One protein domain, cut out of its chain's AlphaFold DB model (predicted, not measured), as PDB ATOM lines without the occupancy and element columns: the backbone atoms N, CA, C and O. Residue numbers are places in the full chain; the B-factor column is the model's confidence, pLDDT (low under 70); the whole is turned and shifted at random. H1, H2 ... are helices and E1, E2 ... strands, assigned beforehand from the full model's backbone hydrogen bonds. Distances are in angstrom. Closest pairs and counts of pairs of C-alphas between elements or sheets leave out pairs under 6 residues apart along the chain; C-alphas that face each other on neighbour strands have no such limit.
ATOM      1  N   THR A 100     164.143 187.701 153.042       87.50
ATOM      2  CA  THR A 100     163.266 186.588 152.649       87.50
ATOM      3  C   THR A 100     161.900 186.753 153.282       87.50
ATOM      4  O   THR A 100     161.769 186.990 154.482       87.50
ATOM      5  N   LEU A 101     160.872 186.650 152.451       86.62
ATOM      6  CA  LEU A 101     159.503 186.963 152.810       86.62
ATOM      7  C   LEU A 101     158.658 185.733 152.531       86.62
ATOM      8  O   LEU A 101     158.256 185.510 151.384       86.62
ATOM      9  N   PRO A 102     158.400 184.928 153.572       84.81
ATOM     10  CA  PRO A 102     157.637 183.704 153.407       84.81
ATOM     11  C   PRO A 102     156.185 184.018 153.054       84.81
ATOM     12  O   PRO A 102     155.550 183.271 152.323       84.81
ATOM     13  N   THR A 103     155.661 185.145 153.551       80.56
ATOM     14  CA  THR A 103     154.272 185.557 153.352       80.56
ATOM     15  C   THR A 103     154.155 187.061 153.058       80.56
ATOM     16  O   THR A 103     155.004 187.853 153.491       80.56
ATOM     17  N   PRO A 104     153.069 187.499 152.394       73.56
ATOM     18  CA  PRO A 104     152.786 188.922 152.179       73.56
ATOM     19  C   PRO A 104     152.618 189.731 153.479       73.56
ATOM     20  O   PRO A 104     152.913 190.927 153.518       73.56
ATOM     21  N   THR A 105     152.162 189.107 154.569       78.31
ATOM     22  CA  THR A 105     151.975 189.787 155.862       78.31
ATOM     23  C   THR A 105     153.307 190.035 156.570       78.31
ATOM     24  O   THR A 105     153.527 191.136 157.089       78.31
ATOM     25  N   SER A 106     154.232 189.067 156.527       78.62
ATOM     26  CA  SER A 106     155.623 189.254 156.966       78.62
ATOM     27  C   SER A 106     156.265 190.418 156.221       78.62
ATOM     28  O   SER A 106     156.957 191.241 156.819       78.62
ATOM     29  N   PHE A 107     155.953 190.540 154.933       73.31
ATOM     30  CA  PHE A 107     156.449 191.622 154.111       73.31
ATOM     31  C   PHE A 107     155.939 193.007 154.525       73.31
ATOM     32  O   PHE A 107     156.738 193.916 154.762       73.31
ATOM     33  N   ALA A 108     154.626 193.169 154.688       73.88
ATOM     34  CA  ALA A 108     154.058 194.433 155.154       73.88
ATOM     35  C   ALA A 108     154.609 194.840 156.534       73.88
ATOM     36  O   ALA A 108     154.811 196.027 156.799       73.88
ATOM     37  N   THR A 109     154.878 193.861 157.399       81.94
ATOM     38  CA  THR A 109     155.467 194.086 158.726       81.94
ATOM     39  C   THR A 109     156.927 194.534 158.622       81.94
ATOM     40  O   THR A 109     157.286 195.553 159.210       81.94
ATOM     41  N   ALA A 110     157.742 193.853 157.810       79.50
ATOM     42  CA  ALA A 110     159.140 194.217 157.563       79.50
ATOM     43  C   ALA A 110     159.279 195.610 156.927       79.50
ATOM     44  O   ALA A 110     160.156 196.386 157.292       79.50
ATOM     45  N   LEU A 111     158.363 195.986 156.030       78.88
ATOM     46  CA  LEU A 111     158.327 197.344 155.491       78.88
ATOM     47  C   LEU A 111     158.070 198.408 156.552       78.88
ATOM     48  O   LEU A 111     158.457 199.556 156.358       78.88
ATOM     49  N   ARG A 112     157.297 198.090 157.598       84.69
ATOM     50  CA  ARG A 112     156.889 199.036 158.651       84.69
ATOM     51  C   ARG A 112     157.928 199.184 159.748       84.69
ATOM     52  O   ARG A 112     157.902 200.214 160.411       84.69
ATOM     53  N   SER A 113     158.828 198.220 159.918       87.75
ATOM     54  CA  SER A 113     159.859 198.284 160.955       87.75
ATOM     55  C   SER A 113     160.991 199.263 160.633       87.75
ATOM     56  O   SER A 113     161.703 199.669 161.550       87.75
ATOM     57  N   LYS A 114     161.172 199.657 159.364       90.69
ATOM     58  CA  LYS A 114     162.277 200.519 158.916       90.69
ATOM     59  C   LYS A 114     161.798 201.665 158.028       90.69
ATOM     60  O   LYS A 114     160.727 201.614 157.424       90.69
ATOM     61  N   SER A 115     162.607 202.722 157.950       91.12
ATOM     62  CA  SER A 115     162.333 203.844 157.052       91.12
ATOM     63  C   SER A 115     162.524 203.428 155.583       91.12
ATOM     64  O   SER A 115     163.361 202.568 155.295       91.12
ATOM     65  N   PRO A 116     161.809 204.050 154.625       87.12
ATOM     66  CA  PRO A 116     162.016 203.778 153.200       87.12
ATOM     67  C   PRO A 116     163.470 203.980 152.754       87.12
ATOM     68  O   PRO A 116     163.995 203.159 152.015       87.12
ATOM     69  N   HIS A 117     164.140 205.020 153.267       90.69
ATOM     70  CA  HIS A 117     165.545 205.299 152.961       90.69
ATOM     71  C   HIS A 117     166.488 204.184 153.435       90.69
ATOM     72  O   HIS A 117     167.413 203.802 152.719       90.69
ATOM     73  N   PHE A 118     166.249 203.631 154.627       92.31
ATOM     74  CA  PHE A 118     167.024 202.497 155.124       92.31
ATOM     75  C   PHE A 118     166.856 201.283 154.201       92.31
ATOM     76  O   PHE A 118     167.838 200.692 153.758       92.31
ATOM     77  N   LEU A 119     165.609 200.952 153.850       90.44
ATOM     78  CA  LEU A 119     165.305 199.803 153.000       90.44
ATOM     79  C   LEU A 119     165.906 199.945 151.598       90.44
ATOM     80  O   LEU A 119     166.522 199.004 151.112       90.44
ATOM     81  N   SER A 120     165.793 201.115 150.967       88.69
ATOM     82  CA  SER A 120     166.376 201.361 149.643       88.69
ATOM     83  C   SER A 120     167.908 201.290 149.638       88.69
ATOM     84  O   SER A 120     168.514 200.957 148.625       88.69
ATOM     85  N   THR A 121     168.545 201.618 150.765       91.88
ATOM     86  CA  THR A 121     170.011 201.655 150.887       91.88
ATOM     87  C   THR A 121     170.594 200.270 151.158       91.88
ATOM     88  O   THR A 121     171.657 199.921 150.626       91.88
ATOM     89  N   HIS A 122     169.907 199.482 151.987       93.44
ATOM     90  CA  HIS A 122     170.445 198.236 152.517       93.44
ATOM     91  C   HIS A 122     169.871 196.987 151.856       93.44
ATOM     92  O   HIS A 122     170.622 196.033 151.707       93.44
ATOM     93  N   VAL A 123     168.618 196.979 151.389       92.62
ATOM     94  CA  VAL A 123     168.037 195.790 150.744       92.62
ATOM     95  C   VAL A 123     168.627 195.604 149.349       92.62
ATOM     96  O   VAL A 123     168.333 196.362 148.428       92.62
ATOM     97  N   ARG A 124     169.454 194.566 149.186       92.38
ATOM     98  CA  ARG A 124     170.091 194.210 147.906       92.38
ATOM     99  C   ARG A 124     169.404 193.034 147.233       92.38
ATOM    100  O   ARG A 124     169.239 193.044 146.015       92.38
ATOM    101  N   SER A 125     168.986 192.061 148.033       90.75
ATOM    102  CA  SER A 125     168.323 190.838 147.603       90.75
ATOM    103  C   SER A 125     166.952 190.727 148.267       90.75
ATOM    104  O   SER A 125     166.833 190.822 149.491       90.75
ATOM    105  N   LEU A 126     165.916 190.540 147.451       90.12
ATOM    106  CA  LEU A 126     164.538 190.349 147.890       90.12
ATOM    107  C   LEU A 126     164.041 188.981 147.428       90.12
ATOM    108  O   LEU A 126     163.954 188.734 146.227       90.12
ATOM    109  N   ARG A 127     163.667 188.107 148.361       88.19
ATOM    110  CA  ARG A 127     163.056 186.812 148.052       88.19
ATOM    111  C   ARG A 127     161.607 186.769 148.511       88.19
ATOM    112  O   ARG A 127     161.318 187.013 149.679       88.19
ATOM    113  N   LEU A 128     160.715 186.405 147.599       86.50
ATOM    114  CA  LEU A 128     159.296 186.179 147.861       86.50
ATOM    115  C   LEU A 128     159.005 184.687 147.710       86.50
ATOM    116  O   LEU A 128     159.087 184.190 146.598       86.50
ATOM    117  N   GLU A 129     158.671 183.958 148.776       83.88
ATOM    118  CA  GLU A 129     158.429 182.502 148.662       83.88
ATOM    119  C   GLU A 129     156.991 182.159 148.243       83.88
ATOM    120  O   GLU A 129     156.732 181.094 147.690       83.88
ATOM    121  N   GLN A 130     156.042 183.058 148.507       76.69
ATOM    122  CA  GLN A 130     154.614 182.842 148.266       76.69
ATOM    123  C   GLN A 130     154.000 184.028 147.518       76.69
ATOM    124  O   GLN A 130     153.095 184.705 148.007       76.69
ATOM    125  N   ALA A 131     154.488 184.294 146.307       67.62
ATOM    126  CA  ALA A 131     154.087 185.476 145.538       67.62
ATOM    127  C   ALA A 131     152.645 185.447 144.990       67.62
ATOM    128  O   ALA A 131     152.196 186.429 144.403       67.62
ATOM    129  N   HIS A 132     151.890 184.367 145.214       64.94
ATOM    130  CA  HIS A 132     150.511 184.208 144.738       64.94
ATOM    131  C   HIS A 132     149.517 185.229 145.331       64.94
ATOM    132  O   HIS A 132     148.387 185.316 144.861       64.94
ATOM    133  N   VAL A 133     149.920 186.017 146.338       55.59
ATOM    134  CA  VAL A 133     149.080 187.055 146.961       55.59
ATOM    135  C   VAL A 133     149.857 188.353 147.201       55.59
ATOM    136  O   VAL A 133     149.831 188.924 148.295       55.59
ATOM    137  N   LEU A 134     150.556 188.867 146.188       58.62
ATOM    138  CA  LEU A 134     150.955 190.275 146.224       58.62
ATOM    139  C   LEU A 134     149.699 191.141 146.048       58.62
ATOM    140  O   LEU A 134     149.388 191.594 144.953       58.62
ATOM    141  N   GLN A 135     148.944 191.337 147.136       58.59
ATOM    142  CA  GLN A 135     147.903 192.367 147.218       58.59
ATOM    143  C   GLN A 135     148.479 193.724 146.787       58.59
ATOM    144  O   GLN A 135     149.693 193.908 146.922       58.59
ATOM    145  N   PRO A 136     147.646 194.667 146.291       58.34
ATOM    146  CA  PRO A 136     148.106 195.943 145.752       58.34
ATOM    147  C   PRO A 136     149.123 196.587 146.691       58.34
ATOM    148  O   PRO A 136     148.813 197.040 147.795       58.34
ATOM    149  N   TRP A 137     150.373 196.538 146.242       60.97
ATOM    150  CA  TRP A 137     151.511 197.081 146.950       60.97
ATOM    151  C   TRP A 137     151.277 198.566 147.177       60.97
ATOM    152  O   TRP A 137     150.828 199.254 146.264       60.97
ATOM    153  N   ASN A 138     151.608 199.082 148.363       62.78
ATOM    154  CA  ASN A 138     151.549 200.521 148.579       62.78
ATOM    155  C   ASN A 138     152.684 201.188 147.773       62.78
ATOM    156  O   ASN A 138     153.848 201.067 148.173       62.78
ATOM    157  N   PRO A 139     152.380 201.900 146.672       59.41
ATOM    158  CA  PRO A 139     153.387 202.417 145.744       59.41
ATOM    159  C   PRO A 139     154.347 203.426 146.393       59.41
ATOM    160  O   PRO A 139     155.405 203.702 145.837       59.41
ATOM    161  N   HIS A 140     154.019 203.945 147.580       61.62
ATOM    162  CA  HIS A 140     154.810 204.948 148.293       61.62
ATOM    163  C   HIS A 140     156.000 204.383 149.085       61.62
ATOM    164  O   HIS A 140     156.765 205.153 149.665       61.62
ATOM    165  N   ARG A 141     156.174 203.056 149.155       68.31
ATOM    166  CA  ARG A 141     157.360 202.447 149.781       68.31
ATOM    167  C   ARG A 141     158.257 201.832 148.722       68.31
ATOM    168  O   ARG A 141     157.997 200.738 148.223       68.31
ATOM    169  N   HIS A 142     159.316 202.566 148.402       76.56
ATOM    170  CA  HIS A 142     160.337 202.162 147.449       76.56
ATOM    171  C   HIS A 142     161.348 201.243 148.140       76.56
ATOM    172  O   HIS A 142     162.174 201.695 148.929       76.56
ATOM    173  N   ILE A 143     161.272 199.947 147.849       82.75
ATOM    174  CA  ILE A 143     162.447 199.077 147.930       82.75
ATOM    175  C   ILE A 143     163.040 199.060 146.525       82.75
ATOM    176  O   ILE A 143     162.304 198.929 145.548       82.75
ATOM    177  N   THR A 144     164.357 199.175 146.432       88.12
ATOM    178  CA  THR A 144     165.094 199.142 145.167       88.12
ATOM    179  C   THR A 144     166.091 197.984 145.185       88.12
ATOM    180  O   THR A 144     167.299 198.226 145.238       88.12
ATOM    181  N   PRO A 145     165.612 196.723 145.233       89.56
ATOM    182  CA  PRO A 145     166.509 195.585 145.274       89.56
ATOM    183  C   PRO A 145     167.219 195.455 143.923       89.56
ATOM    184  O   PRO A 145     166.630 195.685 142.866       89.56
ATOM    185  N   GLU A 146     168.488 195.062 143.957       91.12
ATOM    186  CA  GLU A 146     169.253 194.760 142.745       91.12
ATOM    187  C   GLU A 146     168.942 193.345 142.240       91.12
ATOM    188  O   GLU A 146     168.887 193.104 141.030       91.12
ATOM    189  N   PHE A 147     168.702 192.426 143.179       91.81
ATOM    190  CA  PHE A 147     168.323 191.044 142.934       91.81
ATOM    191  C   PHE A 147     166.940 190.745 143.512       91.81
ATOM    192  O   PHE A 147     166.651 191.067 144.666       91.81
ATOM    193  N   MET A 148     166.111 190.061 142.729       91.38
ATOM    194  CA  MET A 148     164.818 189.562 143.172       91.38
ATOM    195  C   MET A 148     164.664 188.083 142.827       91.38
ATOM    196  O   MET A 148     164.882 187.674 141.689       91.38
ATOM    197  N   SER A 149     164.246 187.292 143.811       89.88
ATOM    198  CA  SER A 149     163.840 185.902 143.637       89.88
ATOM    199  C   SER A 149     162.364 185.745 143.977       89.88
ATOM    200  O   SER A 149     161.885 186.256 144.990       89.88
ATOM    201  N   VAL A 150     161.640 185.036 143.121       87.56
ATOM    202  CA  VAL A 150     160.210 184.795 143.260       87.56
ATOM    203  C   VAL A 150     159.949 183.300 143.188       87.56
ATOM    204  O   VAL A 150     160.230 182.650 142.183       87.56
ATOM    205  N   GLY A 151     159.411 182.777 144.278       85.19
ATOM    206  CA  GLY A 151     158.913 181.423 144.414       85.19
ATOM    207  C   GLY A 151     157.391 181.372 144.547       85.19
ATOM    208  O   GLY A 151     156.702 182.382 144.742       85.19
ATOM    209  N   GLY A 152     156.874 180.156 144.429       79.06
ATOM    210  CA  GLY A 152     155.460 179.814 144.414       79.06
ATOM    211  C   GLY A 152     154.944 179.441 143.023       79.06
ATOM    212  O   GLY A 152     155.634 179.546 142.014       79.06
ATOM    213  N   MET A 153     153.690 178.988 142.957       67.81
ATOM    214  CA  MET A 153     153.055 178.619 141.690       67.81
ATOM    215  C   MET A 153     152.795 179.863 140.825       67.81
ATOM    216  O   MET A 153     151.896 180.654 141.106       67.81
ATOM    217  N   LEU A 154     153.561 180.006 139.738       64.50
ATOM    218  CA  LEU A 154     153.584 181.207 138.897       64.50
ATOM    219  C   LEU A 154     152.524 181.380 137.799       64.50
ATOM    220  O   LEU A 154     152.481 182.496 137.274       64.50
ATOM    221  N   PRO A 155     151.642 180.422 137.425       62.19
ATOM    222  CA  PRO A 155     150.630 180.745 136.413       62.19
ATOM    223  C   PRO A 155     149.697 181.885 136.867       62.19
ATOM    224  O   PRO A 155     149.002 182.462 136.039       62.19
ATOM    225  N   TYR A 156     149.736 182.247 138.157       59.53
ATOM    226  CA  TYR A 156     148.943 183.312 138.768       59.53
ATOM    227  C   TYR A 156     149.768 184.453 139.377       59.53
ATOM    228  O   TYR A 156     149.180 185.335 139.998       59.53
ATOM    229  N   VAL A 157     151.102 184.469 139.241       61.84
ATOM    230  CA  VAL A 157     151.881 185.614 139.738       61.84
ATOM    231  C   VAL A 157     151.720 186.769 138.760       61.84
ATOM    232  O   VAL A 157     152.472 186.933 137.804       61.84
ATOM    233  N   THR A 158     150.694 187.571 139.006       60.34
ATOM    234  CA  THR A 158     150.531 188.884 138.402       60.34
ATOM    235  C   THR A 158     151.392 189.861 139.189       60.34
ATOM    236  O   THR A 158     151.044 190.252 140.306       60.34
ATOM    237  N   PHE A 159     152.525 190.272 138.624       65.38
ATOM    238  CA  PHE A 159     153.170 191.499 139.084       65.38
ATOM    239  C   PHE A 159     152.186 192.637 138.818       65.38
ATOM    240  O   PHE A 159     151.802 192.872 137.684       65.38
ATOM    241  N   TYR A 160     151.663 193.304 139.836       58.88
ATOM    242  CA  TYR A 160     150.728 194.390 139.552       58.88
ATOM    243  C   TYR A 160     151.482 195.581 138.943       58.88
ATOM    244  O   TYR A 160     152.553 195.959 139.433       58.88
ATOM    245  N   TYR A 161     150.892 196.190 137.905       45.59
ATOM    246  CA  TYR A 161     151.279 197.504 137.382       45.59
ATOM    247  C   TYR A 161     151.382 198.480 138.563       45.59
ATOM    248  O   TYR A 161     150.373 198.870 139.144       45.59
ATOM    249  N   GLY A 162     152.602 198.806 138.987       56.62
ATOM    250  CA  GLY A 162     152.839 199.584 140.208       56.62
ATOM    251  C   GLY A 162     153.985 199.076 141.077       56.62
ATOM    252  O   GLY A 162     154.427 199.795 141.975       56.62
ATOM    253  N   MET A 163     154.533 197.888 140.798       69.75
ATOM    254  CA  MET A 163     155.791 197.447 141.403       69.75
ATOM    255  C   MET A 163     156.968 198.236 140.816       69.75
ATOM    256  O   MET A 163     157.743 197.725 140.016       69.75
ATOM    257  N   THR A 164     157.124 199.492 141.244       72.62
ATOM    258  CA  THR A 164     158.246 200.373 140.861       72.62
ATOM    259  C   THR A 164     159.614 199.747 141.135       72.62
ATOM    260  O   THR A 164     160.584 200.094 140.474       72.62
ATOM    261  N   MET A 165     159.690 198.767 142.041       77.56
ATOM    262  CA  MET A 165     160.904 197.986 142.289       77.56
ATOM    263  C   MET A 165     161.391 197.199 141.062       77.56
ATOM    264  O   MET A 165     162.592 196.997 140.922       77.56
ATOM    265  N   LEU A 166     160.495 196.787 140.148       81.00
ATOM    266  CA  LEU A 166     160.876 196.109 138.899       81.00
ATOM    267  C   LEU A 166     161.765 196.996 138.022       81.00
ATOM    268  O   LEU A 166     162.659 196.487 137.350       81.00
ATOM    269  N   ALA A 167     161.604 198.319 138.115       84.25
ATOM    270  CA  ALA A 167     162.408 199.268 137.357       84.25
ATOM    271  C   ALA A 167     163.890 199.289 137.763       84.25
ATOM    272  O   ALA A 167     164.729 199.722 136.974       84.25
ATOM    273  N   THR A 168     164.223 198.835 138.976       87.56
ATOM    274  CA  THR A 168     165.598 198.830 139.506       87.56
ATOM    275  C   THR A 168     166.242 197.449 139.527       87.56
ATOM    276  O   THR A 168     167.434 197.335 139.810       87.56
ATOM    277  N   ILE A 169     165.471 196.394 139.257       91.81
ATOM    278  CA  ILE A 169     165.967 195.022 139.332       91.81
ATOM    279  C   ILE A 169     166.897 194.745 138.157       91.81
ATOM    280  O   ILE A 169     166.529 194.898 136.993       91.81
ATOM    281  N   LYS A 170     168.108 194.285 138.479       94.94
ATOM    282  CA  LYS A 170     169.098 193.852 137.490       94.94
ATOM    283  C   LYS A 170     169.105 192.347 137.294       94.94
ATOM    284  O   LYS A 170     169.480 191.886 136.217       94.94
ATOM    285  N   LYS A 171     168.728 191.599 138.331       94.38
ATOM    286  CA  LYS A 171     168.761 190.138 138.373       94.38
ATOM    287  C   LYS A 171     167.419 189.610 138.878       94.38
ATOM    288  O   LYS A 171     167.053 189.885 140.018       94.38
ATOM    289  N   LEU A 172     166.703 188.861 138.044       93.06
ATOM    290  CA  LEU A 172     165.391 188.301 138.373       93.06
ATOM    291  C   LEU A 172     165.425 186.777 138.249       93.06
ATOM    292  O   LEU A 172     165.812 186.247 137.210       93.06
ATOM    293  N   HIS A 173     165.025 186.081 139.308       92.00
ATOM    294  CA  HIS A 173     165.027 184.624 139.367       92.00
ATOM    295  C   HIS A 173     163.656 184.077 139.769       92.00
ATOM    296  O   HIS A 173     163.088 184.494 140.778       92.00
ATOM    297  N   PHE A 174     163.162 183.099 139.019       90.06
ATOM    298  CA  PHE A 174     161.951 182.350 139.322       90.06
ATOM    299  C   PHE A 174     162.288 180.898 139.671       90.06
ATOM    300  O   PHE A 174     162.690 180.119 138.802       90.06
ATOM    301  N   SER A 175     162.139 180.542 140.948       85.62
ATOM    302  CA  SER A 175     162.643 179.272 141.496       85.62
ATOM    303  C   SER A 175     161.746 178.062 141.248       85.62
ATOM    304  O   SER A 175     162.187 176.937 141.449       85.62
ATOM    305  N   ASP A 176     160.491 178.274 140.854       83.19
ATOM    306  CA  ASP A 176     159.493 177.197 140.822       83.19
ATOM    307  C   ASP A 176     158.925 176.909 139.434       83.19
ATOM    308  O   ASP A 176     158.653 175.752 139.110       83.19
ATOM    309  N   ASP A 177     158.736 177.939 138.611       85.06
ATOM    310  CA  ASP A 177     158.235 177.807 137.242       85.06
ATOM    311  C   ASP A 177     158.700 179.017 136.412       85.06
ATOM    312  O   ASP A 177     159.425 179.890 136.900       85.06
ATOM    313  N   VAL A 178     158.259 179.099 135.166       86.19
ATOM    314  CA  VAL A 178     158.388 180.285 134.323       86.19
ATOM    315  C   VAL A 178     157.103 181.109 134.458       86.19
ATOM    316  O   VAL A 178     156.005 180.549 134.385       86.19
ATOM    317  N   PRO A 179     157.177 182.432 134.697       86.19
ATOM    318  CA  PRO A 179     155.969 183.242 134.788       86.19
ATOM    319  C   PRO A 179     155.267 183.282 133.430       86.19
ATOM    320  O   PRO A 179     155.910 183.412 132.394       86.19
ATOM    321  N   ALA A 180     153.933 183.233 133.411       81.88
ATOM    322  CA  ALA A 180     153.192 183.345 132.150       81.88
ATOM    323  C   ALA A 180     153.381 184.723 131.482       81.88
ATOM    324  O   ALA A 180     153.262 184.856 130.267       81.88
ATOM    325  N   HIS A 181     153.648 185.752 132.288       81.00
ATOM    326  CA  HIS A 181     153.768 187.141 131.868       81.00
ATOM    327  C   HIS A 181     154.519 187.958 132.930       81.00
ATOM    328  O   HIS A 181     154.456 187.655 134.121       81.00
ATOM    329  N   LEU A 182     155.213 189.013 132.496       83.12
ATOM    330  CA  LEU A 182     155.735 190.067 133.364       83.12
ATOM    331  C   LEU A 182     154.939 191.337 133.079       83.12
ATOM    332  O   LEU A 182     155.072 191.952 132.026       83.12
ATOM    333  N   LEU A 183     154.065 191.702 134.009       73.12
ATOM    334  CA  LEU A 183     153.255 192.917 133.937       73.12
ATOM    335  C   LEU A 183     154.054 194.088 134.518       73.12
ATOM    336  O   LEU A 183     153.871 194.494 135.665       73.12
ATOM    337  N   GLY A 184     154.994 194.599 133.734       75.69
ATOM    338  CA  GLY A 184     155.792 195.759 134.105       75.69
ATOM    339  C   GLY A 184     157.093 195.832 133.328       75.69
ATOM    340  O   GLY A 184     157.634 194.812 132.904       75.69
ATOM    341  N   ASP A 185     157.599 197.050 133.172       82.19
ATOM    342  CA  ASP A 185     158.894 197.267 132.547       82.19
ATOM    343  C   ASP A 185     160.016 196.896 133.518       82.19
ATOM    344  O   ASP A 185     160.030 197.293 134.687       82.19
ATOM    345  N   VAL A 186     160.992 196.163 132.993       90.81
ATOM    346  CA  VAL A 186     162.227 195.778 133.687       90.81
ATOM    347  C   VAL A 186     163.444 196.361 132.949       90.81
ATOM    348  O   VAL A 186     164.312 195.622 132.484       90.81
ATOM    349  N   PRO A 187     163.526 197.699 132.789       91.50
ATOM    350  CA  PRO A 187     164.502 198.365 131.926       91.50
ATOM    351  C   PRO A 187     165.957 198.135 132.341       91.50
ATOM    352  O   PRO A 187     166.846 198.296 131.517       91.50
ATOM    353  N   GLN A 188     166.227 197.768 133.597       94.44
ATOM    354  CA  GLN A 188     167.586 197.515 134.090       94.44
ATOM    355  C   GLN A 188     167.954 196.028 134.129       94.44
ATOM    356  O   GLN A 188     169.044 195.679 134.591       94.44
ATOM    357  N   LEU A 189     167.070 195.145 133.658       95.56
ATOM    358  CA  LEU A 189     167.281 193.710 133.754       95.56
ATOM    359  C   LEU A 189     168.437 193.271 132.855       95.56
ATOM    360  O   LEU A 189     168.402 193.407 131.635       95.56
ATOM    361  N   THR A 190     169.462 192.712 133.492       97.00
ATOM    362  CA  THR A 190     170.657 192.170 132.831       97.00
ATOM    363  C   THR A 190     170.705 190.651 132.899       97.00
ATOM    364  O   THR A 190     171.326 190.020 132.049       97.00
ATOM    365  N   HIS A 191     170.036 190.061 133.885       95.88
ATOM    366  CA  HIS A 191     170.080 188.636 134.168       95.88
ATOM    367  C   HIS A 191     168.689 188.121 134.500       95.88
ATOM    368  O   HIS A 191     168.021 188.650 135.394       95.88
ATOM    369  N   PHE A 192     168.278 187.064 133.814       94.94
ATOM    370  CA  PHE A 192     167.018 186.393 134.077       94.94
ATOM    371  C   PHE A 192     167.247 184.899 134.249       94.94
ATOM    372  O   PHE A 192     168.024 184.294 133.516       94.94
ATOM    373  N   SER A 193     166.559 184.300 135.209       93.44
ATOM    374  CA  SER A 193     166.561 182.861 135.422       93.44
ATOM    375  C   SER A 193     165.145 182.398 135.721       93.44
ATOM    376  O   SER A 193     164.425 183.042 136.487       93.44
ATOM    377  N   CYS A 194     164.740 181.277 135.138       91.81
ATOM    378  CA  CYS A 194     163.483 180.634 135.484       91.81
ATOM    379  C   CYS A 194     163.587 179.121 135.417       91.81
ATOM    380  O   CYS A 194     164.381 178.558 134.661       91.81
ATOM    381  N   CYS A 195     162.716 178.466 136.166       87.88
ATOM    382  CA  CYS A 195     162.493 177.039 136.049       87.88
ATOM    383  C   CYS A 195     161.552 176.747 134.884       87.88
ATOM    384  O   CYS A 195     160.549 177.424 134.704       87.88
ATOM    385  N   TYR A 196     161.865 175.736 134.088       86.88
ATOM    386  CA  TYR A 196     161.051 175.283 132.975       86.88
ATOM    387  C   TYR A 196     160.714 173.809 133.167       86.88
ATOM    388  O   TYR A 196     161.596 172.950 133.253       86.88
ATOM    389  N   ARG A 197     159.412 173.523 133.250       80.44
ATOM    390  CA  ARG A 197     158.874 172.166 133.345       80.44
ATOM    391  C   ARG A 197     157.974 171.913 132.134       80.44
ATOM    392  O   ARG A 197     156.899 172.517 132.054       80.44
ATOM    393  N   PRO A 198     158.383 171.065 131.177       71.38
ATOM    394  CA  PRO A 198     157.561 170.768 130.011       71.38
ATOM    395  C   PRO A 198     156.335 169.964 130.448       71.38
ATOM    396  O   PRO A 198     156.441 168.781 130.733       71.38
ATOM    397  N   ARG A 199     155.152 170.585 130.517       70.81
ATOM    398  CA  ARG A 199     153.943 169.866 130.945       70.81
ATOM    399  C   ARG A 199     153.452 168.917 129.841       70.81
ATOM    400  O   ARG A 199     153.180 169.383 128.729       70.81
ATOM    401  N   PRO A 200     153.248 167.618 130.122       59.06
ATOM    402  CA  PRO A 200     152.733 166.675 129.146       59.06
ATOM    403  C   PRO A 200     151.246 166.960 128.897       59.06
ATOM    404  O   PRO A 200     150.390 166.593 129.693       59.06
ATOM    405  N   ARG A 201     150.951 167.552 127.732       52.56
ATOM    406  CA  ARG A 201     149.626 167.657 127.084       52.56
ATOM    407  C   ARG A 201     148.714 168.818 127.551       52.56
ATOM    408  O   ARG A 201     148.212 168.871 128.664       52.56
ATOM    409  N   ALA A 202     148.423 169.700 126.589       40.53
ATOM    410  CA  ALA A 202     147.224 170.543 126.443       40.53
ATOM    411  C   ALA A 202     146.989 171.772 127.350       40.53
ATOM    412  O   ALA A 202     146.139 172.583 127.000       40.53
ATOM    413  N   ALA A 203     147.742 171.990 128.431       48.75
ATOM    414  CA  ALA A 203     147.617 173.211 129.252       48.75
ATOM    415  C   ALA A 203     148.943 173.970 129.431       48.75
ATOM    416  O   ALA A 203     149.125 174.707 130.403       48.75
ATOM    417  N   SER A 204     149.895 173.768 128.517       49.00
ATOM    418  CA  SER A 204     151.128 174.547 128.489       49.00
ATOM    419  C   SER A 204     150.772 175.994 128.162       49.00
ATOM    420  O   SER A 204     150.549 176.336 126.999       49.00
ATOM    421  N   TYR A 205     150.735 176.853 129.183       57.00
ATOM    422  CA  TYR A 205     150.982 178.268 128.952       57.00
ATOM    423  C   TYR A 205     152.276 178.336 128.150       57.00
ATOM    424  O   TYR A 205     153.270 177.731 128.568       57.00
ATOM    425  N   PRO A 206     152.275 178.961 126.966       64.38
ATOM    426  CA  PRO A 206     153.496 179.037 126.206       64.38
ATOM    427  C   PRO A 206     154.433 179.881 127.070       64.38
ATOM    428  O   PRO A 206     154.168 181.047 127.316       64.38
ATOM    429  N   ALA A 207     155.496 179.283 127.601       66.69
ATOM    430  CA  ALA A 207     156.603 180.024 128.206       66.69
ATOM    431  C   ALA A 207     157.279 180.933 127.160       66.69
ATOM    432  O   ALA A 207     157.960 181.902 127.470       66.69
ATOM    433  N   LEU A 208     157.058 180.617 125.883       77.81
ATOM    434  CA  LEU A 208     157.670 181.254 124.728       77.81
ATOM    435  C   LEU A 208     157.483 182.782 124.672       77.81
ATOM    436  O   LEU A 208     158.477 183.462 124.443       77.81
ATOM    437  N   PRO A 209     156.294 183.381 124.898       87.38
ATOM    438  CA  PRO A 209     156.123 184.824 124.830       87.38
ATOM    439  C   PRO A 209     156.963 185.540 125.880       87.38
ATOM    440  O   PRO A 209     157.543 186.575 125.560       87.38
ATOM    441  N   ILE A 210     157.088 184.987 127.097       88.31
ATOM    442  CA  ILE A 210     157.908 185.635 128.116       88.31
ATOM    443  C   ILE A 210     159.398 185.497 127.815       88.31
ATOM    444  O   ILE A 210     160.120 186.482 127.920       88.31
ATOM    445  N   LEU A 211     159.863 184.327 127.368       90.75
ATOM    446  CA  LEU A 211     161.271 184.146 127.007       90.75
ATOM    447  C   LEU A 211     161.653 185.054 125.831       90.75
ATOM    448  O   LEU A 211     162.692 185.706 125.879       90.75
ATOM    449  N   ARG A 212     160.777 185.187 124.825       91.81
ATOM    450  CA  ARG A 212     160.949 186.143 123.716       91.81
ATOM    451  C   ARG A 212     160.990 187.584 124.196       91.81
ATOM    452  O   ARG A 212     161.859 188.333 123.762       91.81
ATOM    453  N   TYR A 213     160.067 187.969 125.078       92.19
ATOM    454  CA  TYR A 213     160.051 189.305 125.666       92.19
ATOM    455  C   TYR A 213     161.366 189.599 126.395       92.19
ATOM    456  O   TYR A 213     162.002 190.609 126.111       92.19
ATOM    457  N   ILE A 214     161.808 188.685 127.267       94.56
ATOM    458  CA  ILE A 214     163.059 188.810 128.021       94.56
ATOM    459  C   ILE A 214     164.257 188.929 127.077       94.56
ATOM    460  O   ILE A 214     165.057 189.849 127.231       94.56
ATOM    461  N   LEU A 215     164.366 188.062 126.067       95.44
ATOM    462  CA  LEU A 215     165.440 188.117 125.068       95.44
ATOM    463  C   LEU A 215     165.427 189.409 124.238       95.44
ATOM    464  O   LEU A 215     166.484 189.851 123.785       95.44
ATOM    465  N   GLY A 216     164.260 190.027 124.054       94.75
ATOM    466  CA  GLY A 216     164.113 191.318 123.386       94.75
ATOM    467  C   GLY A 216     164.607 192.515 124.204       94.75
ATOM    468  O   GLY A 216     164.714 193.612 123.657       94.75
ATOM    469  N   LEU A 217     164.921 192.339 125.494       95.00
ATOM    470  CA  LEU A 217     165.396 193.433 126.339       95.00
ATOM    471  C   LEU A 217     166.821 193.862 125.941       95.00
ATOM    472  O   LEU A 217     167.713 193.015 125.818       95.00
ATOM    473  N   PRO A 218     167.082 195.178 125.805       95.38
ATOM    474  CA  PRO A 218     168.342 195.691 125.260       95.38
ATOM    475  C   PRO A 218     169.556 195.458 126.167       95.38
ATOM    476  O   PRO A 218     170.690 195.467 125.696       95.38
ATOM    477  N   HIS A 219     169.334 195.261 127.468       96.06
ATOM    478  CA  HIS A 219     170.399 195.112 128.463       96.06
ATOM    479  C   HIS A 219     170.595 193.672 128.939       96.06
ATOM    480  O   HIS A 219     171.476 193.427 129.766       96.06
ATOM    481  N   LEU A 220     169.809 192.721 128.424       97.38
ATOM    482  CA  LEU A 220     169.919 191.330 128.831       97.38
ATOM    483  C   LEU A 220     171.268 190.751 128.387       97.38
ATOM    484  O   LEU A 220     171.568 190.689 127.193       97.38
ATOM    485  N   LYS A 221     172.039 190.281 129.368       96.75
ATOM    486  CA  LYS A 221     173.322 189.596 129.195       96.75
ATOM    487  C   LYS A 221     173.174 188.082 129.236       96.75
ATOM    488  O   LYS A 221     173.788 187.402 128.423       96.75
ATOM    489  N   VAL A 222     172.372 187.570 130.171       96.44
ATOM    490  CA  VAL A 222     172.246 186.131 130.425       96.44
ATOM    491  C   VAL A 222     170.796 185.752 130.713       96.44
ATOM    492  O   VAL A 222     170.123 186.393 131.526       96.44
ATOM    493  N   LEU A 223     170.343 184.677 130.072       95.75
ATOM    494  CA  LEU A 223     169.086 183.990 130.345       95.75
ATOM    495  C   LEU A 223     169.388 182.543 130.745       95.75
ATOM    496  O   LEU A 223     169.894 181.770 129.937       95.75
ATOM    497  N   VAL A 224     169.055 182.167 131.977       94.12
ATOM    498  CA  VAL A 224     169.228 180.799 132.471       94.12
ATOM    499  C   VAL A 224     167.887 180.074 132.537       94.12
ATOM    500  O   VAL A 224     166.937 180.552 133.159       94.12
ATOM    501  N   ILE A 225     167.810 178.903 131.914       93.44
ATOM    502  CA  ILE A 225     166.630 178.040 131.936       93.44
ATOM    503  C   ILE A 225     166.969 176.784 132.730       93.44
ATOM    504  O   ILE A 225     167.762 175.952 132.293       93.44
ATOM    505  N   HIS A 226     166.360 176.647 133.901       91.38
ATOM    506  CA  HIS A 226     166.546 175.492 134.769       91.38
ATOM    507  C   HIS A 226     165.561 174.397 134.397       91.38
ATOM    508  O   HIS A 226     164.356 174.632 134.377       91.38
ATOM    509  N   THR A 227     166.054 173.197 134.126       89.88
ATOM    510  CA  THR A 227     165.221 172.045 133.763       89.88
ATOM    511  C   THR A 227     165.243 170.994 134.870       89.88
ATOM    512  O   THR A 227     166.231 170.863 135.593       89.88
ATOM    513  N   TYR A 228     164.140 170.256 135.008       83.31
ATOM    514  CA  TYR A 228     163.955 169.225 136.033       83.31
ATOM    515  C   TYR A 228     163.480 167.921 135.410       83.31
ATOM    516  O   TYR A 228     162.698 167.929 134.454       83.31
ATOM    517  N   LYS A 229     163.855 166.801 136.030       82.88
ATOM    518  CA  LYS A 229     163.287 165.498 135.703       82.88
ATOM    519  C   LYS A 229     161.930 165.331 136.393       82.88
ATOM    520  O   LYS A 229     161.858 165.262 137.617       82.88
ATOM    521  N   GLU A 230     160.851 165.232 135.614       71.50
ATOM    522  CA  GLU A 230     159.470 165.243 136.136       71.50
ATOM    523  C   GLU A 230     159.163 164.173 137.195       71.50
ATOM    524  O   GLU A 230     158.389 164.433 138.112       71.50
ATOM    525  N   ARG A 231     159.717 162.960 137.060       72.56
ATOM    526  CA  ARG A 231     159.314 161.818 137.903       72.56
ATOM    527  C   ARG A 231     160.035 161.734 139.239       72.56
ATOM    528  O   ARG A 231     159.417 161.347 140.224       72.56
ATOM    529  N   ASP A 232     161.313 162.095 139.261       74.31
ATOM    530  CA  ASP A 232     162.194 161.762 140.385       74.31
ATOM    531  C   ASP A 232     162.754 163.018 141.070       74.31
ATOM    532  O   ASP A 232     163.516 162.911 142.025       74.31
ATOM    533  N   GLY A 233     162.465 164.210 140.529       72.88
ATOM    534  CA  GLY A 233     163.104 165.467 140.927       72.88
ATOM    535  C   GLY A 233     164.594 165.547 140.577       72.88
ATOM    536  O   GLY A 233     165.176 166.615 140.699       72.88
ATOM    537  N   GLY A 234     165.206 164.447 140.131       80.56
ATOM    538  CA  GLY A 234     166.628 164.338 139.825       80.56
ATOM    539  C   GLY A 234     167.148 165.365 138.818       80.56
ATOM    540  O   GLY A 234     166.392 165.954 138.040       80.56
ATOM    541  N   MET A 235     168.471 165.517 138.819       84.25
ATOM    542  CA  MET A 235     169.190 166.303 137.822       84.25
ATOM    543  C   MET A 235     168.947 165.743 136.413       84.25
ATOM    544  O   MET A 235     168.943 164.525 136.214       84.25
ATOM    545  N   CYS A 236     168.748 166.634 135.446       86.81
ATOM    546  CA  CYS A 236     168.682 166.292 134.031       86.81
ATOM    547  C   CYS A 236     170.096 166.097 133.488       86.81
ATOM    548  O   CYS A 236     170.933 166.993 133.575       86.81
ATOM    549  N   SER A 237     170.338 164.967 132.833       90.44
ATOM    550  CA  SER A 237     171.495 164.823 131.950       90.44
ATOM    551  C   SER A 237     171.416 165.819 130.793       90.44
ATOM    552  O   SER A 237     170.327 166.238 130.385       90.44
ATOM    553  N   LYS A 238     172.560 166.139 130.179       92.50
ATOM    554  CA  LYS A 238     172.597 166.964 128.958       92.50
ATOM    555  C   LYS A 238     171.569 166.549 127.894       92.50
ATOM    556  O   LYS A 238     170.861 167.400 127.366       92.50
ATOM    557  N   ARG A 239     171.449 165.248 127.611       92.06
ATOM    558  CA  ARG A 239     170.503 164.725 126.608       92.06
ATOM    559  C   ARG A 239     169.045 164.956 127.008       92.06
ATOM    560  O   ARG A 239     168.211 165.241 126.157       92.06
ATOM    561  N   GLU A 240     168.720 164.823 128.292       90.44
ATOM    562  CA  GLU A 240     167.375 165.126 128.789       90.44
ATOM    563  C   GLU A 240     167.069 166.619 128.653       90.44
ATOM    564  O   GLU A 240     165.985 166.962 128.192       90.44
ATOM    565  N   MET A 241     168.029 167.501 128.953       91.81
ATOM    566  CA  MET A 241     167.872 168.944 128.736       91.81
ATOM    567  C   MET A 241     167.639 169.285 127.260       91.81
ATOM    568  O   MET A 241     166.757 170.080 126.948       91.81
ATOM    569  N   GLU A 242     168.396 168.674 126.346       91.56
ATOM    570  CA  GLU A 242     168.213 168.846 124.897       91.56
ATOM    571  C   GLU A 242     166.801 168.435 124.454       91.56
ATOM    572  O   GLU A 242     166.141 169.201 123.758       91.56
ATOM    573  N   ASN A 243     166.304 167.287 124.927       89.00
ATOM    574  CA  ASN A 243     164.949 166.817 124.621       89.00
ATOM    575  C   ASN A 243     163.863 167.739 125.202       89.00
ATOM    576  O   ASN A 243     162.863 168.010 124.546       89.00
ATOM    577  N   VAL A 244     164.043 168.228 126.435       85.50
ATOM    578  CA  VAL A 244     163.099 169.152 127.093       85.50
ATOM    579  C   VAL A 244     162.992 170.472 126.330       85.50
ATOM    580  O   VAL A 244     161.918 171.070 126.276       85.50
ATOM    581  N   MET A 245     164.099 170.920 125.742       88.25
ATOM    582  CA  MET A 245     164.178 172.176 125.004       88.25
ATOM    583  C   MET A 245     163.928 172.020 123.497       88.25
ATOM    584  O   MET A 245     164.020 173.004 122.758       88.25
ATOM    585  N   GLU A 246     163.605 170.816 123.020       86.31
ATOM    586  CA  GLU A 246     163.298 170.574 121.613       86.31
ATOM    587  C   GLU A 246     162.111 171.450 121.168       86.31
ATOM    588  O   GLU A 246     161.040 171.459 121.774       86.31
ATOM    589  N   GLY A 247     162.312 172.243 120.111       82.25
ATOM    590  CA  GLY A 247     161.306 173.182 119.600       82.25
ATOM    591  C   GLY A 247     161.252 174.548 120.304       82.25
ATOM    592  O   GLY A 247     160.527 175.431 119.842       82.25
ATOM    593  N   VAL A 248     162.041 174.774 121.361       82.62
ATOM    594  CA  VAL A 248     162.199 176.095 121.995       82.62
ATOM    595  C   VAL A 248     163.276 176.885 121.246       82.62
ATOM    596  O   VAL A 248     164.464 176.825 121.569       82.62
ATOM    597  N   LEU A 249     162.864 177.614 120.205       77.50
ATOM    598  CA  LEU A 249     163.759 178.360 119.303       77.50
ATOM    599  C   LEU A 249     164.704 179.317 120.044       77.50
ATOM    600  O   LEU A 249     165.840 179.524 119.617       77.50
ATOM    601  N   GLU A 250     164.245 179.861 121.167       84.19
ATOM    602  CA  GLU A 250     164.953 180.808 122.023       84.19
ATOM    603  C   GLU A 250     166.286 180.246 122.541       84.19
ATOM    604  O   GLU A 250     167.231 181.006 122.715       84.19
ATOM    605  N   VAL A 251     166.422 178.921 122.686       84.00
ATOM    606  CA  VAL A 251     167.682 178.264 123.104       84.00
ATOM    607  C   VAL A 251     168.803 178.429 122.075       84.00
ATOM    608  O   VAL A 251     169.984 178.215 122.365       84.00
ATOM    609  N   SER A 252     168.474 178.845 120.853       90.88
ATOM    610  CA  SER A 252     169.483 179.169 119.849       90.88
ATOM    611  C   SER A 252     170.254 180.454 120.175       90.88
ATOM    612  O   SER A 252     171.408 180.556 119.755       90.88
ATOM    613  N   ASP A 253     169.669 181.377 120.947       96.12
ATOM    614  CA  ASP A 253     170.277 182.662 121.307       96.12
ATOM    615  C   ASP A 253     171.568 182.459 122.133       96.12
ATOM    616  O   ASP A 253     171.590 181.639 123.055       96.12
ATOM    617  N   PRO A 254     172.668 183.172 121.816       96.56
ATOM    618  CA  PRO A 254     173.960 182.995 122.485       96.56
ATOM    619  C   PRO A 254     173.951 183.372 123.972       96.56
ATOM    620  O   PRO A 254     174.866 182.988 124.694       96.56
ATOM    621  N   ARG A 255     172.941 184.110 124.442       96.69
ATOM    622  CA  ARG A 255     172.794 184.510 125.851       96.69
ATOM    623  C   ARG A 255     172.093 183.450 126.699       96.69
ATOM    624  O   ARG A 255     171.953 183.648 127.906       96.69
ATOM    625  N   VAL A 256     171.600 182.371 126.082       96.06
ATOM    626  CA  VAL A 256     170.813 181.340 126.762       96.06
ATOM    627  C   VAL A 256     171.696 180.200 127.238       96.06
ATOM    628  O   VAL A 256     172.416 179.581 126.456       96.06
ATOM    629  N   VAL A 257     171.561 179.883 128.523       95.12
ATOM    630  CA  VAL A 257     172.166 178.715 129.158       95.12
ATOM    631  C   VAL A 257     171.063 177.856 129.755       95.12
ATOM    632  O   VAL A 257     170.214 178.329 130.506       95.12
ATOM    633  N   VAL A 258     171.071 176.575 129.421       94.19
ATOM    634  CA  VAL A 258     170.184 175.562 129.979       94.19
ATOM    635  C   VAL A 258     170.954 174.822 131.062       94.19
ATOM    636  O   VAL A 258     172.034 174.285 130.819       94.19
ATOM    637  N   ALA A 259     170.405 174.820 132.266       92.56
ATOM    638  CA  ALA A 259     171.024 174.214 133.428       92.56
ATOM    639  C   ALA A 259     170.145 173.108 134.003       92.56
ATOM    640  O   ALA A 259     168.917 173.230 134.060       92.56
ATOM    641  N   SER A 260     170.779 172.042 134.482       89.62
ATOM    642  CA  SER A 260     170.085 171.075 135.326       89.62
ATOM    643  C   SER A 260     169.807 171.714 136.680       89.62
ATOM    644  O   SER A 260     170.709 172.255 137.315       89.62
ATOM    645  N   ALA A 261     168.566 171.643 137.139       81.62
ATOM    646  CA  ALA A 261     168.220 172.096 138.470       81.62
ATOM    647  C   ALA A 261     168.522 171.030 139.536       81.62
ATOM    648  O   ALA A 261     168.448 169.832 139.263       81.62
ATOM    649  N   ASP A 262     168.816 171.467 140.762       76.94
ATOM    650  CA  ASP A 262     168.884 170.575 141.928       76.94
ATOM    651  C   ASP A 262     167.457 170.257 142.443       76.94
ATOM    652  O   ASP A 262     166.718 171.204 142.762       76.94
ATOM    653  N   PRO A 263     167.071 168.964 142.563       59.94
ATOM    654  CA  PRO A 263     165.811 168.502 143.164       59.94
ATOM    655  C   PRO A 263     165.443 169.164 144.483       59.94
ATOM    656  O   PRO A 263     164.268 169.409 144.753       59.94
ATOM    657  N   GLU A 264     166.431 169.405 145.344       61.66
ATOM    658  CA  GLU A 264     166.173 169.854 146.709       61.66
ATOM    659  C   GLU A 264     165.807 171.343 146.785       61.66
ATOM    660  O   GLU A 264     165.575 171.874 147.879       61.66
ATOM    661  N   GLY A 265     165.800 172.049 145.646       55.03
ATOM    662  CA  GLY A 265     165.647 173.502 145.624       55.03
ATOM    663  C   GLY A 265     166.746 174.197 146.434       55.03
ATOM    664  O   GLY A 265     166.560 175.315 146.919       55.03
ATOM    665  N   LYS A 266     167.897 173.527 146.626       52.84
ATOM    666  CA  LYS A 266     169.075 174.102 147.290       52.84
ATOM    667  C   LYS A 266     169.621 175.302 146.516       52.84
ATOM    668  O   LYS A 266     170.189 176.191 147.152       52.84
ATOM    669  N   TRP A 267     169.307 175.417 145.220       55.16
ATOM    670  CA  TRP A 267     169.275 176.687 144.483       55.16
ATOM    671  C   TRP A 267     168.202 177.608 145.079       55.16
ATOM    672  O   TRP A 267     167.099 177.751 144.562       55.16
ATOM    673  N   GLY A 268     168.510 178.181 146.239       44.66
ATOM    674  CA  GLY A 268     167.607 179.052 146.978       44.66
ATOM    675  C   GLY A 268     167.723 178.944 148.493       44.66
ATOM    676  O   GLY A 268     167.315 179.877 149.172       44.66
ATOM    677  N   LYS A 269     168.278 177.875 149.077       43.97
ATOM    678  CA  LYS A 269     168.352 177.782 150.551       43.97
ATOM    679  C   LYS A 269     169.532 178.517 151.186       43.97
ATOM    680  O   LYS A 269     169.481 178.749 152.388       43.97
ATOM    681  N   GLY A 270     170.545 178.932 150.424       44.94
ATOM    682  CA  GLY A 270     171.691 179.600 151.048       44.94
ATOM    683  C   GLY A 270     172.587 180.481 150.194       44.94
ATOM    684  O   GLY A 270     173.437 181.143 150.772       44.94
ATOM    685  N   LEU A 271     172.458 180.532 148.870       44.31
ATOM    686  CA  LEU A 271     173.504 181.158 148.067       44.31
ATOM    687  C   LEU A 271     172.920 182.090 147.026       44.31
ATOM    688  O   LEU A 271     171.958 181.766 146.329       44.31
ATOM    689  N   ASP A 272     173.533 183.267 146.968       54.47
ATOM    690  CA  ASP A 272     173.538 184.126 145.804       54.47
ATOM    691  C   ASP A 272     173.589 183.233 144.565       54.47
ATOM    692  O   ASP A 272     174.512 182.434 144.420       54.47
ATOM    693  N   TYR A 273     172.588 183.326 143.685       61.44
ATOM    694  CA  TYR A 273     172.769 182.840 142.323       61.44
ATOM    695  C   TYR A 273     174.033 183.535 141.822       61.44
ATOM    696  O   TYR A 273     174.010 184.743 141.567       61.44
ATOM    697  N   THR A 274     175.161 182.829 141.777       65.75
ATOM    698  CA  THR A 274     176.393 183.395 141.251       65.75
ATOM    699  C   THR A 274     176.220 183.398 139.751       65.75
ATOM    700  O   THR A 274     176.554 182.461 139.046       65.75
ATOM    701  N   TRP A 275     175.626 184.470 139.239       87.75
ATOM    702  CA  TRP A 275     175.463 184.680 137.803       87.75
ATOM    703  C   TRP A 275     176.797 184.584 137.043       87.75
ATOM    704  O   TRP A 275     176.779 184.365 135.842       87.75
ATOM    705  N   GLU A 276     177.925 184.664 137.758       90.00
ATOM    706  CA  GLU A 276     179.289 184.419 137.290       90.00
ATOM    707  C   GLU A 276     179.438 183.110 136.506       90.00
ATOM    708  O   GLU A 276     179.995 183.136 135.413       90.00
ATOM    709  N   TRP A 277     178.895 181.978 136.986       89.69
ATOM    710  CA  TRP A 277     179.019 180.710 136.247       89.69
ATOM    711  C   TRP A 277     178.251 180.758 134.922       89.69
ATOM    712  O   TRP A 277     178.672 180.179 133.922       89.69
ATOM    713  N   ALA A 278     177.117 181.460 134.908       91.38
ATOM    714  CA  ALA A 278     176.271 181.575 133.732       91.38
ATOM    715  C   ALA A 278     176.878 182.558 132.719       91.38
ATOM    716  O   ALA A 278     176.882 182.275 131.525       91.38
ATOM    717  N   GLU A 279     177.457 183.667 133.187       94.31
ATOM    718  CA  GLU A 279     178.256 184.582 132.365       94.31
ATOM    719  C   GLU A 279     179.480 183.866 131.769       94.31
ATOM    720  O   GLU A 279     179.756 184.012 130.577       94.31
ATOM    721  N   GLU A 280     180.181 183.042 132.554       93.94
ATOM    722  CA  GLU A 280     181.302 182.226 132.079       93.94
ATOM    723  C   GLU A 280     180.854 181.207 131.020       93.94
ATOM    724  O   GLU A 280     181.510 181.062 129.984       93.94
ATOM    725  N   ALA A 281     179.723 180.527 131.240       93.00
ATOM    726  CA  ALA A 281     179.147 179.593 130.277       93.00
ATOM    727  C   ALA A 281     178.796 180.291 128.954       93.00
ATOM    728  O   ALA A 281     179.201 179.811 127.892       93.00
ATOM    729  N   VAL A 282     178.141 181.459 129.011       95.38
ATOM    730  CA  VAL A 282     177.860 182.301 127.834       95.38
ATOM    731  C   VAL A 282     179.157 182.707 127.130       95.38
ATOM    732  O   VAL A 282     179.275 182.538 125.919       95.38
ATOM    733  N   GLY A 283     180.167 183.170 127.875       96.25
ATOM    734  CA  GLY A 283     181.465 183.570 127.322       96.25
ATOM    735  C   GLY A 283     182.213 182.436 126.613       96.25
ATOM    736  O   GLY A 283     182.931 182.679 125.644       96.25
ATOM    737  N   LYS A 284     182.010 181.189 127.053       96.38
ATOM    738  CA  LYS A 284     182.568 179.980 126.424       96.38
ATOM    739  C   LYS A 284     181.675 179.380 125.330       96.38
ATOM    740  O   LYS A 284     182.070 178.393 124.713       96.38
ATOM    741  N   GLY A 285     180.474 179.919 125.103       95.56
ATOM    742  CA  GLY A 285     179.483 179.334 124.195       95.56
ATOM    743  C   GLY A 285     178.919 177.987 124.675       95.56
ATOM    744  O   GLY A 285     178.439 177.191 123.866       95.56
ATOM    745  N   VAL A 286     178.991 177.704 125.978       94.75
ATOM    746  CA  VAL A 286     178.457 176.480 126.586       94.75
ATOM    747  C   VAL A 286     176.962 176.657 126.830       94.75
ATOM    748  O   VAL A 286     176.548 177.450 127.668       94.75
ATOM    749  N   LYS A 287     176.146 175.881 126.109       93.88
ATOM    750  CA  LYS A 287     174.680 175.965 126.208       93.88
ATOM    751  C   LYS A 287     174.064 175.111 127.301       93.88
ATOM    752  O   LYS A 287     173.033 175.489 127.832       93.88
ATOM    753  N   TYR A 288     174.654 173.960 127.602       92.50
ATOM    754  CA  TYR A 288     174.089 172.991 128.537       92.50
ATOM    755  C   TYR A 288     175.082 172.763 129.663       92.50
ATOM    756  O   TYR A 288     176.203 172.321 129.406       92.50
ATOM    757  N   VAL A 289     174.670 173.082 130.886       89.94
ATOM    758  CA  VAL A 289     175.506 172.987 132.081       89.94
ATOM    759  C   VAL A 289     174.844 172.035 133.067       89.94
ATOM    760  O   VAL A 289     173.732 172.263 133.546       89.94
ATOM    761  N   GLU A 290     175.544 170.953 133.378       86.25
ATOM    762  CA  GLU A 290     175.260 170.169 134.576       86.25
ATOM    763  C   GLU A 290     175.853 170.968 135.728       86.25
ATOM    764  O   GLU A 290     177.073 171.082 135.855       86.25
ATOM    765  N   VAL A 291     174.988 171.668 136.458       72.56
ATOM    766  CA  VAL A 291     175.453 172.576 137.501       72.56
ATOM    767  C   VAL A 291     176.029 171.727 138.640       72.56
ATOM    768  O   VAL A 291     175.362 170.767 139.027       72.56
TER     769      VAL A 291
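Overview. This is residues 100 to 291 of the 292 residues of an uncharacterized protein of Piloderma croceum (strain F 1598) (UniProt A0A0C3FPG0). One twisted sheet of six parallel strands forms a long wall, with H7 covering one face at its E5 and E6 end and H5 lying at that same end. H1 and H2 sit beyond the opposite edge, past E1, while H3, H4 and H6 graze the sheet, with long loops between. The printed part has 192 residues with seven named helices and six named strands, in the order H1 H2 E1 E2 H3 E3 E4 H4 E5 H5 H6 E6 H7; the sheet order is E1 E2 E3 E4 E5 E6. The class is mixed, helices and strands, with 79 residues, under half, in named elements. It is compact, with a radius of gyration of the C-alphas of 16.6 A, and only just elongated, spanning 50 by 33 by 30 A.

Arrangement. The edge strand E1, residues 125 to 128, is parallel to E2, residues 147 to 150, with N 126 and O 147 at 2.9 A. E3, residues 171 to 174, follows, N 148 and O 171 at 2.9 A; then E4, residues 191 to 196, N 174 and O 193 at 2.8 A; then E5, residues 222 to 227, N 196 and O 226 at 2.7 A; and the edge strand E6, residues 256 to 260, N 225 and O 257 at 2.8 A. H7, residues 275 to 283, is over E5 and, only just, E6, where 3 of its C-alphas fall; its height over the sheet is 8.4 A, and it runs across the strands, at 74 degrees to E5 on the local plane. Its closest C-alphas to E5 are Glu 279 and Val 222, 6.5 A. H5, residues 238 to 244, has a height over the sheet of 9.0 A; its closest C-alphas to E6 are Met 241 and Val 258, 7.1 A. H4, residues 208 to 215, touches H6, residues 249 to 252, closest at the C-alphas of Arg 212 and Glu 250, 6.9 A; both only graze the sheet, as does H3, residues 164 to 168. E2, H3, E3; E4, H4, E5; and E5, H5 H6, E6 are strand-helix-strand units, parallel neighbour strands joined through helices, with right-handed crossovers. H1, residues 104 to 113, and H2, residues 116 to 122, are not on the sheet; they are close but not clearly touching, Leu 111 and Leu 119 having C-alphas 7.8 A apart. Every O i to N i+4 pair is within hydrogen-bond range in H1, H2, H4, H5 and H7; H3 has 0 of 1, with 2 of 2 O i to N i+3 pairs; H6 is too short.

Along the chain. H1 begins at C-alpha 104 (152.786, 188.922, 152.179) and is 14.7 A long. E4 is 16.2 A, E5 16.1 A and H7 12.1 A; H7 ends at C-alpha 283 (181.465, 183.570, 127.322).

Size, cuts and confidence. The C-alphas of Ser 115 and Arg 239, the two farthest apart, are 50.2 A apart. The printed part has no cut; the links E1 to E2, E2 to H3, E3 to E4, E4 to H4 and E6 to H7 are long. Mean pLDDT of the printed part is 81.1, under 70 in residues 131 to 141, 153 to 163, 200 to 207 and 263 to 274.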